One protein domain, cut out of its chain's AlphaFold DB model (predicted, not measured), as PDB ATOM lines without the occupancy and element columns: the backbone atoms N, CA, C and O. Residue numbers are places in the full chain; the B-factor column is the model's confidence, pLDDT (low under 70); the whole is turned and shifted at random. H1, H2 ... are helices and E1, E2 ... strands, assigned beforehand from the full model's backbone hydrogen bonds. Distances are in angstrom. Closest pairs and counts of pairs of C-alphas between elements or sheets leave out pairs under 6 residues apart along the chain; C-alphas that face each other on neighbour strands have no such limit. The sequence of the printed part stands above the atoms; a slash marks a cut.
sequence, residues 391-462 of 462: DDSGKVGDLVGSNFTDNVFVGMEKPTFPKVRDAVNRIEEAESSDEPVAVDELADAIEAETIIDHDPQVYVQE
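Overview. This is residues 391 to 462 of the 462 residues of an uncharacterized protein of Halorubrum sp. C191 (UniProt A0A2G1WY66). A helical hairpin, H1 and H2, covers one side of a small patch of strands in which E2 lies between the longer E1 and the short E3; H2 packs on E3, while H1 is near E1 and E2. The four-residue helix H3 is on the other side of the patch, with Pro 456 close to E1 and E2. The printed part has 72 residues, with three named helices and three named strands in the order E1, E2, H1, H2, E3, H3; the named sheet has the order E2 - E3, antiparallel, and the class is mixed, helices and strands. The whole is compact, with a radius of gyration of the C-alphas of 11.6 A and spans of 37 by 26 by 23 A.

Along the chain. Strand E1, residues 395 to 402, begins at C-alpha 395 at (-31.582, 12.017, -60.611) and measures 20.7 A from first to last C-alpha. E2 follows at residues 408 to 410, 6.7 A. Helix H1, residues 417 to 432, is the longest at 22.2 A and begins at C-alpha 417 at (-21.423, 22.992, -62.537). H2 is residues 439 to 446, 10.7 A. E3 is residues 450 to 452, 6.6 A. H3, residues 456 to 459, measures 4.9 A and ends at C-alpha 459 at (-28.284, 9.668, -43.920).

Arrangement. E1 pairs with no named strand, but its residues 396 to 397 pair antiparallel with residues 412 to 413. The closest C-alphas of E1 and E2 are those of Asp 398 and Val 410, 4.3 A apart. E2 and E3 are antiparallel neighbours at 145 degrees, with N 408 and O 452 at 2.8 A and N 452 and O 408 at 2.9 A, within hydrogen-bond range. E1 and E3 are apart. H1 and H2 form a helical hairpin: they touch, closest at the C-alphas of Ala 423 and Ile 446, 5.3 A, and run opposite ways at a shallow tilt of 30 degrees. H1 and E2 are near each other, with 7 pairs of C-alphas within 10 A. The closest C-alphas of H2 and E3 are those of Ala 443 and Thr 450, 5.3 A apart. H3 touches no helix; its closest C-alpha pair with E1 is Pro 456 and Val 400, 6.4 A. Every O i to N i+4 pair is within hydrogen-bond range in H1 and H2, while H3 is too short for such a pair.

Size, cuts and confidence. The two C-alphas farthest apart are those of Asp 391 and Asp 434, 37.7 A. The printed part has no cut and ends at the chain's last residue, 462. No link is long. The mean pLDDT of the printed part is 90.8, and residues 460 to 462 are under 70.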
ATOM      1  N   ASP A 391     -36.270   7.985 -55.965       83.56
ATOM      2  CA  ASP A 391     -37.543   7.485 -56.494       83.56
ATOM      3  C   ASP A 391     -38.579   8.597 -56.717       83.56
ATOM      4  O   ASP A 391     -39.364   8.479 -57.663       83.56
ATOM      5  N   ASP A 392     -38.506   9.699 -55.964       82.69
ATOM      6  CA  ASP A 392     -39.363  10.879 -56.118       82.69
ATOM      7  C   ASP A 392     -38.662  11.976 -56.952       82.69
ATOM      8  O   ASP A 392     -39.217  12.463 -57.943       82.69
ATOM      9  N   SER A 393     -37.409  12.309 -56.620       74.69
ATOM     10  CA  SER A 393     -36.595  13.363 -57.262       74.69
ATOM     11  C   SER A 393     -35.841  12.888 -58.522       74.69
ATOM     12  O   SER A 393     -35.258  13.673 -59.277       74.69
ATOM     13  N   GLY A 394     -35.831  11.582 -58.807       89.56
ATOM     14  CA  GLY A 394     -35.285  11.007 -60.039       89.56
ATOM     15  C   GLY A 394     -33.754  10.918 -60.095       89.56
ATOM     16  O   GLY A 394     -33.185   9.845 -59.899       89.56
ATOM     17  N   LYS A 395     -33.056  12.000 -60.467       92.31
ATOM     18  CA  LYS A 395     -31.582  12.017 -60.611       92.31
ATOM     19  C   LYS A 395     -30.983  13.117 -59.749       92.31
ATOM     20  O   LYS A 395     -30.965  14.277 -60.170       92.31
ATOM     21  N   VAL A 396     -30.422  12.723 -58.614       94.75
ATOM     22  CA  VAL A 396     -29.891  13.652 -57.617       94.75
ATOM     23  C   VAL A 396     -28.407  13.430 -57.358       94.75
ATOM     24  O   VAL A 396     -27.879  12.333 -57.575       94.75
ATOM     25  N   GLY A 397     -27.729  14.499 -56.946       95.88
ATOM     26  CA  GLY A 397     -26.354  14.459 -56.466       95.88
ATOM     27  C   GLY A 397     -26.263  14.868 -55.005       95.88
ATOM     28  O   GLY A 397     -26.819  15.893 -54.620       95.88
ATOM     29  N   ASP A 398     -25.509  14.092 -54.237       95.81
ATOM     30  CA  ASP A 398     -25.153  14.389 -52.854       95.81
ATOM     31  C   ASP A 398     -23.679  14.829 -52.820       95.81
ATOM     32  O   ASP A 398     -22.831  14.226 -53.490       95.81
ATOM     33  N   LEU A 399     -23.353  15.877 -52.066       96.00
ATOM     34  CA  LEU A 399     -21.972  16.256 -51.768       96.00
ATOM     35  C   LEU A 399     -21.435  15.285 -50.707       96.00
ATOM     36  O   LEU A 399     -22.054  15.115 -49.675       96.00
ATOM     37  N   VAL A 400     -20.311  14.612 -50.953       92.94
ATOM     38  CA  VAL A 400     -19.719  13.639 -49.998       92.94
ATOM     39  C   VAL A 400     -18.407  14.155 -49.402       92.94
ATOM     40  O   VAL A 400     -17.910  13.645 -48.407       92.94
ATOM     41  N   GLY A 401     -17.828  15.196 -49.996       90.44
ATOM     42  CA  GLY A 401     -16.670  15.868 -49.426       90.44
ATOM     43  C   GLY A 401     -16.303  17.113 -50.214       90.44
ATOM     44  O   GLY A 401     -16.432  17.147 -51.442       90.44
ATOM     45  N   SER A 402     -15.832  18.129 -49.502       90.44
ATOM     46  CA  SER A 402     -15.389  19.401 -50.055       90.44
ATOM     47  C   SER A 402     -14.153  19.883 -49.304       90.44
ATOM     48  O   SER A 402     -14.054  19.706 -48.097       90.44
ATOM     49  N   ASN A 403     -13.224  20.530 -50.005       89.19
ATOM     50  CA  ASN A 403     -12.139  21.292 -49.378       89.19
ATOM     51  C   ASN A 403     -12.560  22.747 -49.065       89.19
ATOM     52  O   ASN A 403     -11.715  23.550 -48.679       89.19
ATOM     53  N   PHE A 404     -13.829  23.102 -49.308       88.38
ATOM     54  CA  PHE A 404     -14.354  24.474 -49.220       88.38
ATOM     55  C   PHE A 404     -15.489  24.648 -48.202       88.38
ATOM     56  O   PHE A 404     -15.908  25.773 -47.977       88.38
ATOM     57  N   THR A 405     -16.031  23.553 -47.667       91.12
ATOM     58  CA  THR A 405     -17.151  23.572 -46.720       91.12
ATOM     59  C   THR A 405     -17.147  22.295 -45.885       91.12
ATOM     60  O   THR A 405     -16.806  21.231 -46.412       91.12
ATOM     61  N   ASP A 406     -17.496  22.421 -44.605       89.94
ATOM     62  CA  ASP A 406     -17.607  21.304 -43.661       89.94
ATOM     63  C   ASP A 406     -18.971  20.596 -43.778       89.94
ATOM     64  O   ASP A 406     -19.068  19.387 -43.564       89.94
ATOM     65  N   ASN A 407     -20.026  21.328 -44.150       91.44
ATOM     66  CA  ASN A 407     -21.362  20.784 -44.380       91.44
ATOM     67  C   ASN A 407     -21.520  20.201 -45.793       91.44
ATOM     68  O   ASN A 407     -20.864  20.593 -46.762       91.44
ATOM     69  N   VAL A 408     -22.478  19.286 -45.940       93.50
ATOM     70  CA  VAL A 408     -22.798  18.645 -47.214       93.50
ATOM     71  C   VAL A 408     -24.282  18.698 -47.550       93.50
ATOM     72  O   VAL A 408     -25.140  18.502 -46.696       93.50
ATOM     73  N   PHE A 409     -24.598  18.943 -48.825       94.81
ATOM     74  CA  PHE A 409     -25.971  18.879 -49.326       94.81
ATOM     75  C   PHE A 409     -26.328  17.478 -49.827       94.81
ATOM     76  O   PHE A 409     -25.505  16.785 -50.430       94.81
ATOM     77  N   VAL A 410     -27.590  17.098 -49.657       94.25
ATOM     78  CA  VAL A 410     -28.165  15.835 -50.135       94.25
ATOM     79  C   VAL A 410     -29.285  16.152 -51.124       94.25
ATOM     80  O   VAL A 410     -30.028  17.115 -50.940       94.25
ATOM     81  N   GLY A 411     -29.420  15.359 -52.188       93.81
ATOM     82  CA  GLY A 411     -30.624  15.412 -53.021       93.81
ATOM     83  C   GLY A 411     -30.691  16.518 -54.078       93.81
ATOM     84  O   GLY A 411     -31.771  16.795 -54.590       93.81
ATOM     85  N   MET A 412     -29.576  17.154 -54.460       95.19
ATOM     86  CA  MET A 412     -29.615  18.230 -55.464       95.19
ATOM     87  C   MET A 412     -30.113  17.709 -56.822       95.19
ATOM     88  O   MET A 412     -29.446  16.888 -57.461       95.19
ATOM     89  N   GLU A 413     -31.246  18.223 -57.309       93.56
ATOM     90  CA  GLU A 413     -31.870  17.723 -58.539       93.56
ATOM     91  C   GLU A 413     -31.122  18.179 -59.807       93.56
ATOM     92  O   GLU A 413     -30.875  19.374 -60.028       93.56
ATOM     93  N   LYS A 414     -30.799  17.211 -60.680       90.31
ATOM     94  CA  LYS A 414     -30.085  17.401 -61.960       90.31
ATOM     95  C   LYS A 414     -28.847  18.321 -61.829       90.31
ATOM     96  O   LYS A 414     -28.821  19.390 -62.452       90.31
ATOM     97  N   PRO A 415     -27.804  17.926 -61.072       94.75
ATOM     98  CA  PRO A 415     -26.637  18.771 -60.839       94.75
ATOM     99  C   PRO A 415     -25.965  19.258 -62.126       94.75
ATOM    100  O   PRO A 415     -25.787  18.526 -63.107       94.75
ATOM    101  N   THR A 416     -25.555  20.521 -62.091       96.88
ATOM    102  CA  THR A 416     -24.747  21.183 -63.118       96.88
ATOM    103  C   THR A 416     -23.627  21.945 -62.424       96.88
ATOM    104  O   THR A 416     -23.769  22.301 -61.255       96.88
ATOM    105  N   PHE A 417     -22.524  22.228 -63.120       97.44
ATOM    106  CA  PHE A 417     -21.423  22.992 -62.537       97.44
ATOM    107  C   PHE A 417     -21.876  24.334 -61.923       97.44
ATOM    108  O   PHE A 417     -21.498  24.575 -60.780       97.44
ATOM    109  N   PRO A 418     -22.718  25.170 -62.577       97.44
ATOM    110  CA  PRO A 418     -23.238  26.382 -61.946       97.44
ATOM    111  C   PRO A 418     -23.998  26.112 -60.640       97.44
ATOM    112  O   PRO A 418     -23.670  26.737 -59.641       97.44
ATOM    113  N   LYS A 419     -24.927  25.138 -60.610       97.12
ATOM    114  CA  LYS A 419     -25.652  24.777 -59.373       97.12
ATOM    115  C   LYS A 419     -24.703  24.344 -58.251       97.12
ATOM    116  O   LYS A 419     -24.821  24.823 -57.134       97.12
ATOM    117  N   VAL A 420     -23.748  23.463 -58.555       97.06
ATOM    118  CA  VAL A 420     -22.804  22.911 -57.567       97.06
ATOM    119  C   VAL A 420     -21.859  23.992 -57.041       97.06
ATOM    120  O   VAL A 420     -21.638  24.070 -55.837       97.06
ATOM    121  N   ARG A 421     -21.341  24.853 -57.926       96.50
ATOM    122  CA  ARG A 421     -20.536  26.028 -57.563       96.50
ATOM    123  C   ARG A 421     -21.320  26.958 -56.638       96.50
ATOM    124  O   ARG A 421     -20.804  27.359 -55.604       96.50
ATOM    125  N   ASP A 422     -22.551  27.295 -57.016       96.44
ATOM    126  CA  ASP A 422     -23.381  28.249 -56.277       96.44
ATOM    127  C   ASP A 422     -23.832  27.675 -54.927       96.44
ATOM    128  O   ASP A 422     -23.909  28.420 -53.955       96.44
ATOM    129  N   ALA A 423     -24.047  26.359 -54.839       96.62
ATOM    130  CA  ALA A 423     -24.306  25.668 -53.582       96.62
ATOM    131  C   ALA A 423     -23.094  25.696 -52.645       96.62
ATOM    132  O   ALA A 423     -23.210  26.197 -51.533       96.62
ATOM    133  N   VAL A 424     -21.924  25.235 -53.105       96.31
ATOM    134  CA  VAL A 424     -20.689  25.235 -52.297       96.31
ATOM    135  C   VAL A 424     -20.351  26.645 -51.812       96.31
ATOM    136  O   VAL A 424     -20.110  26.828 -50.626       96.31
ATOM    137  N   ASN A 425     -20.409  27.648 -52.694       95.25
ATOM    138  CA  ASN A 425     -20.124  29.035 -52.326       95.25
ATOM    139  C   ASN A 425     -21.095  29.584 -51.264       95.25
ATOM    140  O   ASN A 425     -20.677  30.360 -50.415       95.25
ATOM    141  N   ARG A 426     -22.384  29.211 -51.305       95.44
ATOM    142  CA  ARG A 426     -23.372  29.669 -50.313       95.44
ATOM    143  C   ARG A 426     -23.234  28.976 -48.968       95.44
ATOM    144  O   ARG A 426     -23.496  29.609 -47.953       95.44
ATOM    145  N   ILE A 427     -22.853  27.700 -48.956       95.50
ATOM    146  CA  ILE A 427     -22.581  26.993 -47.703       95.50
ATOM    147  C   ILE A 427     -21.315  27.580 -47.060       95.50
ATOM    148  O   ILE A 427     -21.357  27.953 -45.896       95.50
ATOM    149  N   GLU A 428     -20.255  27.804 -47.839       93.94
ATOM    150  CA  GLU A 428     -19.030  28.488 -47.393       93.94
ATOM    151  C   GLU A 428     -19.295  29.925 -46.886       93.94
ATOM    152  O   GLU A 428     -18.747  30.342 -45.864       93.94
ATOM    153  N   GLU A 429     -20.170  30.691 -47.550       93.25
ATOM    154  CA  GLU A 429     -20.608  32.022 -47.092       93.25
ATOM    155  C   GLU A 429     -21.411  31.944 -45.780       93.25
ATOM    156  O   GLU A 429     -21.214  32.771 -44.893       93.25
ATOM    157  N   ALA A 430     -22.265  30.929 -45.608       94.00
ATOM    158  CA  ALA A 430     -23.010  30.704 -44.368       94.00
ATOM    159  C   ALA A 430     -22.112  30.234 -43.205       94.00
ATOM    160  O   ALA A 430     -22.319  30.656 -42.071       94.00
ATOM    161  N   GLU A 431     -21.100  29.405 -43.476       92.69
ATOM    162  CA  GLU A 431     -20.112  28.926 -42.495       92.69
ATOM    163  C   GLU A 431     -19.139  30.025 -42.041       92.69
ATOM    164  O   GLU A 431     -18.682  30.014 -40.898       92.69
ATOM    165  N   SER A 432     -18.826  30.983 -42.919       91.12
ATOM    166  CA  SER A 432     -17.945  32.125 -42.624       91.12
ATOM    167  C   SER A 432     -18.679  33.384 -42.134       91.12
ATOM    168  O   SER A 432     -18.033  34.375 -41.784       91.12
ATOM    169  N   SER A 433     -20.013  33.352 -42.079       90.56
ATOM    170  CA  SER A 433     -20.868  34.449 -41.614       90.56
ATOM    171  C   SER A 433     -20.962  34.522 -40.083       90.56
ATOM    172  O   SER A 433     -21.225  33.529 -39.409       90.56
ATOM    173  N   ASP A 434     -20.855  35.735 -39.527       91.19
ATOM    174  CA  ASP A 434     -21.191  36.020 -38.120       91.19
ATOM    175  C   ASP A 434     -22.710  35.907 -37.835       91.19
ATOM    176  O   ASP A 434     -23.129  35.767 -36.681       91.19
ATOM    177  N   GLU A 435     -23.557  36.016 -38.867       91.50
ATOM    178  CA  GLU A 435     -25.011  35.869 -38.759       91.50
ATOM    179  C   GLU A 435     -25.425  34.403 -38.997       91.50
ATOM    180  O   GLU A 435     -25.096  33.850 -40.051       91.50
ATOM    181  N   PRO A 436     -26.164  33.763 -38.066       86.94
ATOM    182  CA  PRO A 436     -26.559  32.366 -38.200       86.94
ATOM    183  C   PRO A 436     -27.640  32.194 -39.273       86.94
ATOM    184  O   PRO A 436     -28.766  32.673 -39.115       86.94
ATOM    185  N   VAL A 437     -27.309  31.456 -40.331       91.25
ATOM    186  CA  VAL A 437     -28.245  31.042 -41.385       91.25
ATOM    187  C   VAL A 437     -28.949  29.748 -40.965       91.25
ATOM    188  O   VAL A 437     -28.318  28.840 -40.423       91.25
ATOM    189  N   ALA A 438     -30.259  29.641 -41.196       92.81
ATOM    190  CA  ALA A 438     -30.984  28.400 -40.938       92.81
ATOM    191  C   ALA A 438     -30.674  27.354 -42.024       92.81
ATOM    192  O   ALA A 438     -30.740  27.652 -43.215       92.81
ATOM    193  N   VAL A 439     -30.377  26.120 -41.606       92.12
ATOM    194  CA  VAL A 439     -30.001  25.011 -42.506       92.12
ATOM    195  C   VAL A 439     -31.089  24.741 -43.554       92.12
ATOM    196  O   VAL A 439     -30.776  24.632 -44.737       92.12
ATOM    197  N   ASP A 440     -32.361  24.741 -43.144       93.62
ATOM    198  CA  ASP A 440     -33.513  24.561 -44.039       93.62
ATOM    199  C   ASP A 440     -33.602  25.677 -45.101       93.62
ATOM    200  O   ASP A 440     -33.814  25.402 -46.280       93.62
ATOM    201  N   GLU A 441     -33.380  26.941 -44.710       94.25
ATOM    202  CA  GLU A 441     -33.394  28.088 -45.636       94.25
ATOM    203  C   GLU A 441     -32.240  28.009 -46.646       94.25
ATOM    204  O   GLU A 441     -32.398  28.383 -47.811       94.25
ATOM    205  N   LEU A 442     -31.080  27.505 -46.215       94.50
ATOM    206  CA  LEU A 442     -29.921  27.287 -47.071       94.50
ATOM    207  C   LEU A 442     -30.156  26.128 -48.055       94.50
ATOM    208  O   LEU A 442     -29.835  26.280 -49.234       94.50
ATOM    209  N   ALA A 443     -30.761  25.022 -47.604       95.19
ATOM    210  CA  ALA A 443     -31.123  23.867 -48.432       95.19
ATOM    211  C   ALA A 443     -32.144  24.240 -49.524       95.19
ATOM    212  O   ALA A 443     -31.883  24.009 -50.710       95.19
ATOM    213  N   ASP A 444     -33.233  24.923 -49.143       94.81
ATOM    214  CA  ASP A 444     -34.223  25.499 -50.066       94.81
ATOM    215  C   ASP A 444     -33.544  26.403 -51.108       94.81
ATOM    216  O   ASP A 444     -33.824  26.328 -52.308       94.81
ATOM    217  N   ALA A 445     -32.617  27.260 -50.665       93.75
ATOM    218  CA  ALA A 445     -31.952  28.217 -51.538       93.75
ATOM    219  C   ALA A 445     -31.051  27.551 -52.595       93.75
ATOM    220  O   ALA A 445     -30.891  28.118 -53.683       93.75
ATOM    221  N   ILE A 446     -30.449  26.392 -52.299       94.50
ATOM    222  CA  ILE A 446     -29.561  25.650 -53.217       94.50
ATOM    223  C   ILE A 446     -30.270  24.534 -54.005       94.50
ATOM    224  O   ILE A 446     -29.611  23.833 -54.775       94.50
ATOM    225  N   GLU A 447     -31.592  24.389 -53.851       94.31
ATOM    226  CA  GLU A 447     -32.401  23.311 -54.444       94.31
ATOM    227  C   GLU A 447     -31.926  21.900 -54.019       94.31
ATOM    228  O   GLU A 447     -31.809  20.994 -54.852       94.31
ATOM    229  N   ALA A 448     -31.624  21.728 -52.726       94.19
ATOM    230  CA  ALA A 448     -31.283  20.449 -52.096       94.19
ATOM    231  C   ALA A 448     -32.420  19.945 -51.187       94.19
ATOM    232  O   ALA A 448     -33.221  20.733 -50.692       94.19
ATOM    233  N   GLU A 449     -32.472  18.633 -50.946       93.56
ATOM    234  CA  GLU A 449     -33.446  18.003 -50.036       93.56
ATOM    235  C   GLU A 449     -33.120  18.319 -48.568       93.56
ATOM    236  O   GLU A 449     -34.022  18.511 -47.756       93.56
ATOM    237  N   THR A 450     -31.829  18.385 -48.230       94.50
ATOM    238  CA  THR A 450     -31.327  18.784 -46.910       94.50
ATOM    239  C   THR A 450     -29.843  19.172 -46.979       94.50
ATOM    240  O   THR A 450     -29.168  18.932 -47.987       94.50
ATOM    241  N   ILE A 451     -29.326  19.737 -45.888       93.94
ATOM    242  CA  ILE A 451     -27.900  19.919 -45.612       93.94
ATOM    243  C   ILE A 451     -27.593  19.270 -44.254       93.94
ATOM    244  O   ILE A 451     -28.340  19.451 -43.294       93.94
ATOM    245  N   ILE A 452     -26.511  18.495 -44.190       93.38
ATOM    246  CA  ILE A 452     -26.080  17.709 -43.025       93.38
ATOM    247  C   ILE A 452     -24.570  17.882 -42.777       93.38
ATOM    248  O   ILE A 452     -23.845  18.389 -43.630       93.38
ATOM    249  N   ASP A 453     -24.098  17.438 -41.615       89.06
ATOM    250  CA  ASP A 453     -22.714  17.560 -41.125       89.06
ATOM    251  C   ASP A 453     -21.898  16.248 -41.210       89.06
ATOM    252  O   ASP A 453     -20.813  16.141 -40.639       89.06
ATOM    253  N   HIS A 454     -22.420  15.227 -41.897       85.12
ATOM    254  CA  HIS A 454     -21.852  13.874 -41.960       85.12
ATOM    255  C   HIS A 454     -22.104  13.196 -43.320       85.12
ATOM    256  O   HIS A 454     -22.772  13.755 -44.187       85.12
ATOM    257  N   ASP A 455     -21.557  11.991 -43.529       83.69
ATOM    258  CA  ASP A 455     -21.626  11.292 -44.823       83.69
ATOM    259  C   ASP A 455     -23.088  11.025 -45.269       83.69
ATOM    260  O   ASP A 455     -23.834  10.335 -44.559       83.69
ATOM    261  N   PRO A 456     -23.509  11.486 -46.469       85.12
ATOM    262  CA  PRO A 456     -24.833  11.202 -47.025       85.12
ATOM    263  C   PRO A 456     -25.178   9.716 -47.150       85.12
ATOM    264  O   PRO A 456     -26.355   9.369 -47.211       85.12
ATOM    265  N   GLN A 457     -24.190   8.820 -47.225       82.88
ATOM    266  CA  GLN A 457     -24.425   7.376 -47.285       82.88
ATOM    267  C   GLN A 457     -25.010   6.823 -45.985       82.88
ATOM    268  O   GLN A 457     -25.739   5.832 -46.050       82.88
ATOM    269  N   VAL A 458     -24.746   7.472 -44.846       80.94
ATOM    270  CA  VAL A 458     -25.381   7.162 -43.559       80.94
ATOM    271  C   VAL A 458     -26.809   7.708 -43.545       80.94
ATOM    272  O   VAL A 458     -27.737   6.963 -43.246       80.94
ATOM    273  N   TYR A 459     -26.991   8.972 -43.946       77.94
ATOM    274  CA  TYR A 459     -28.284   9.668 -43.920       77.94
ATOM    275  C   TYR A 459     -29.340   9.063 -44.860       77.94
ATOM    276  O   TYR A 459     -30.478   8.848 -44.463       77.94
ATOM    277  N   VAL A 460     -28.977   8.750 -46.110       66.88
ATOM    278  CA  VAL A 460     -29.920   8.270 -47.148       66.88
ATOM    279  C   VAL A 460     -30.410   6.826 -46.896       66.88
ATOM    280  O   VAL A 460     -31.226   6.307 -47.655       66.88
ATOM    281  N   GLN A 461     -29.915   6.155 -45.849       62.25
ATOM    282  CA  GLN A 461     -30.320   4.797 -45.458       62.25
ATOM    283  C   GLN A 461     -31.216   4.753 -44.200       62.25
ATOM    284  O   GLN A 461     -31.547   3.652 -43.750       62.25
ATOM    285  N   GLU A 462     -31.614   5.908 -43.647       58.25
ATOM    286  CA  GLU A 462     -32.579   6.040 -42.532       58.25
ATOM    287  C   GLU A 462     -34.018   6.349 -42.996       58.25
ATOM    288  O   GLU A 462     -34.952   5.825 -42.340       58.25
TER     289      GLU A 462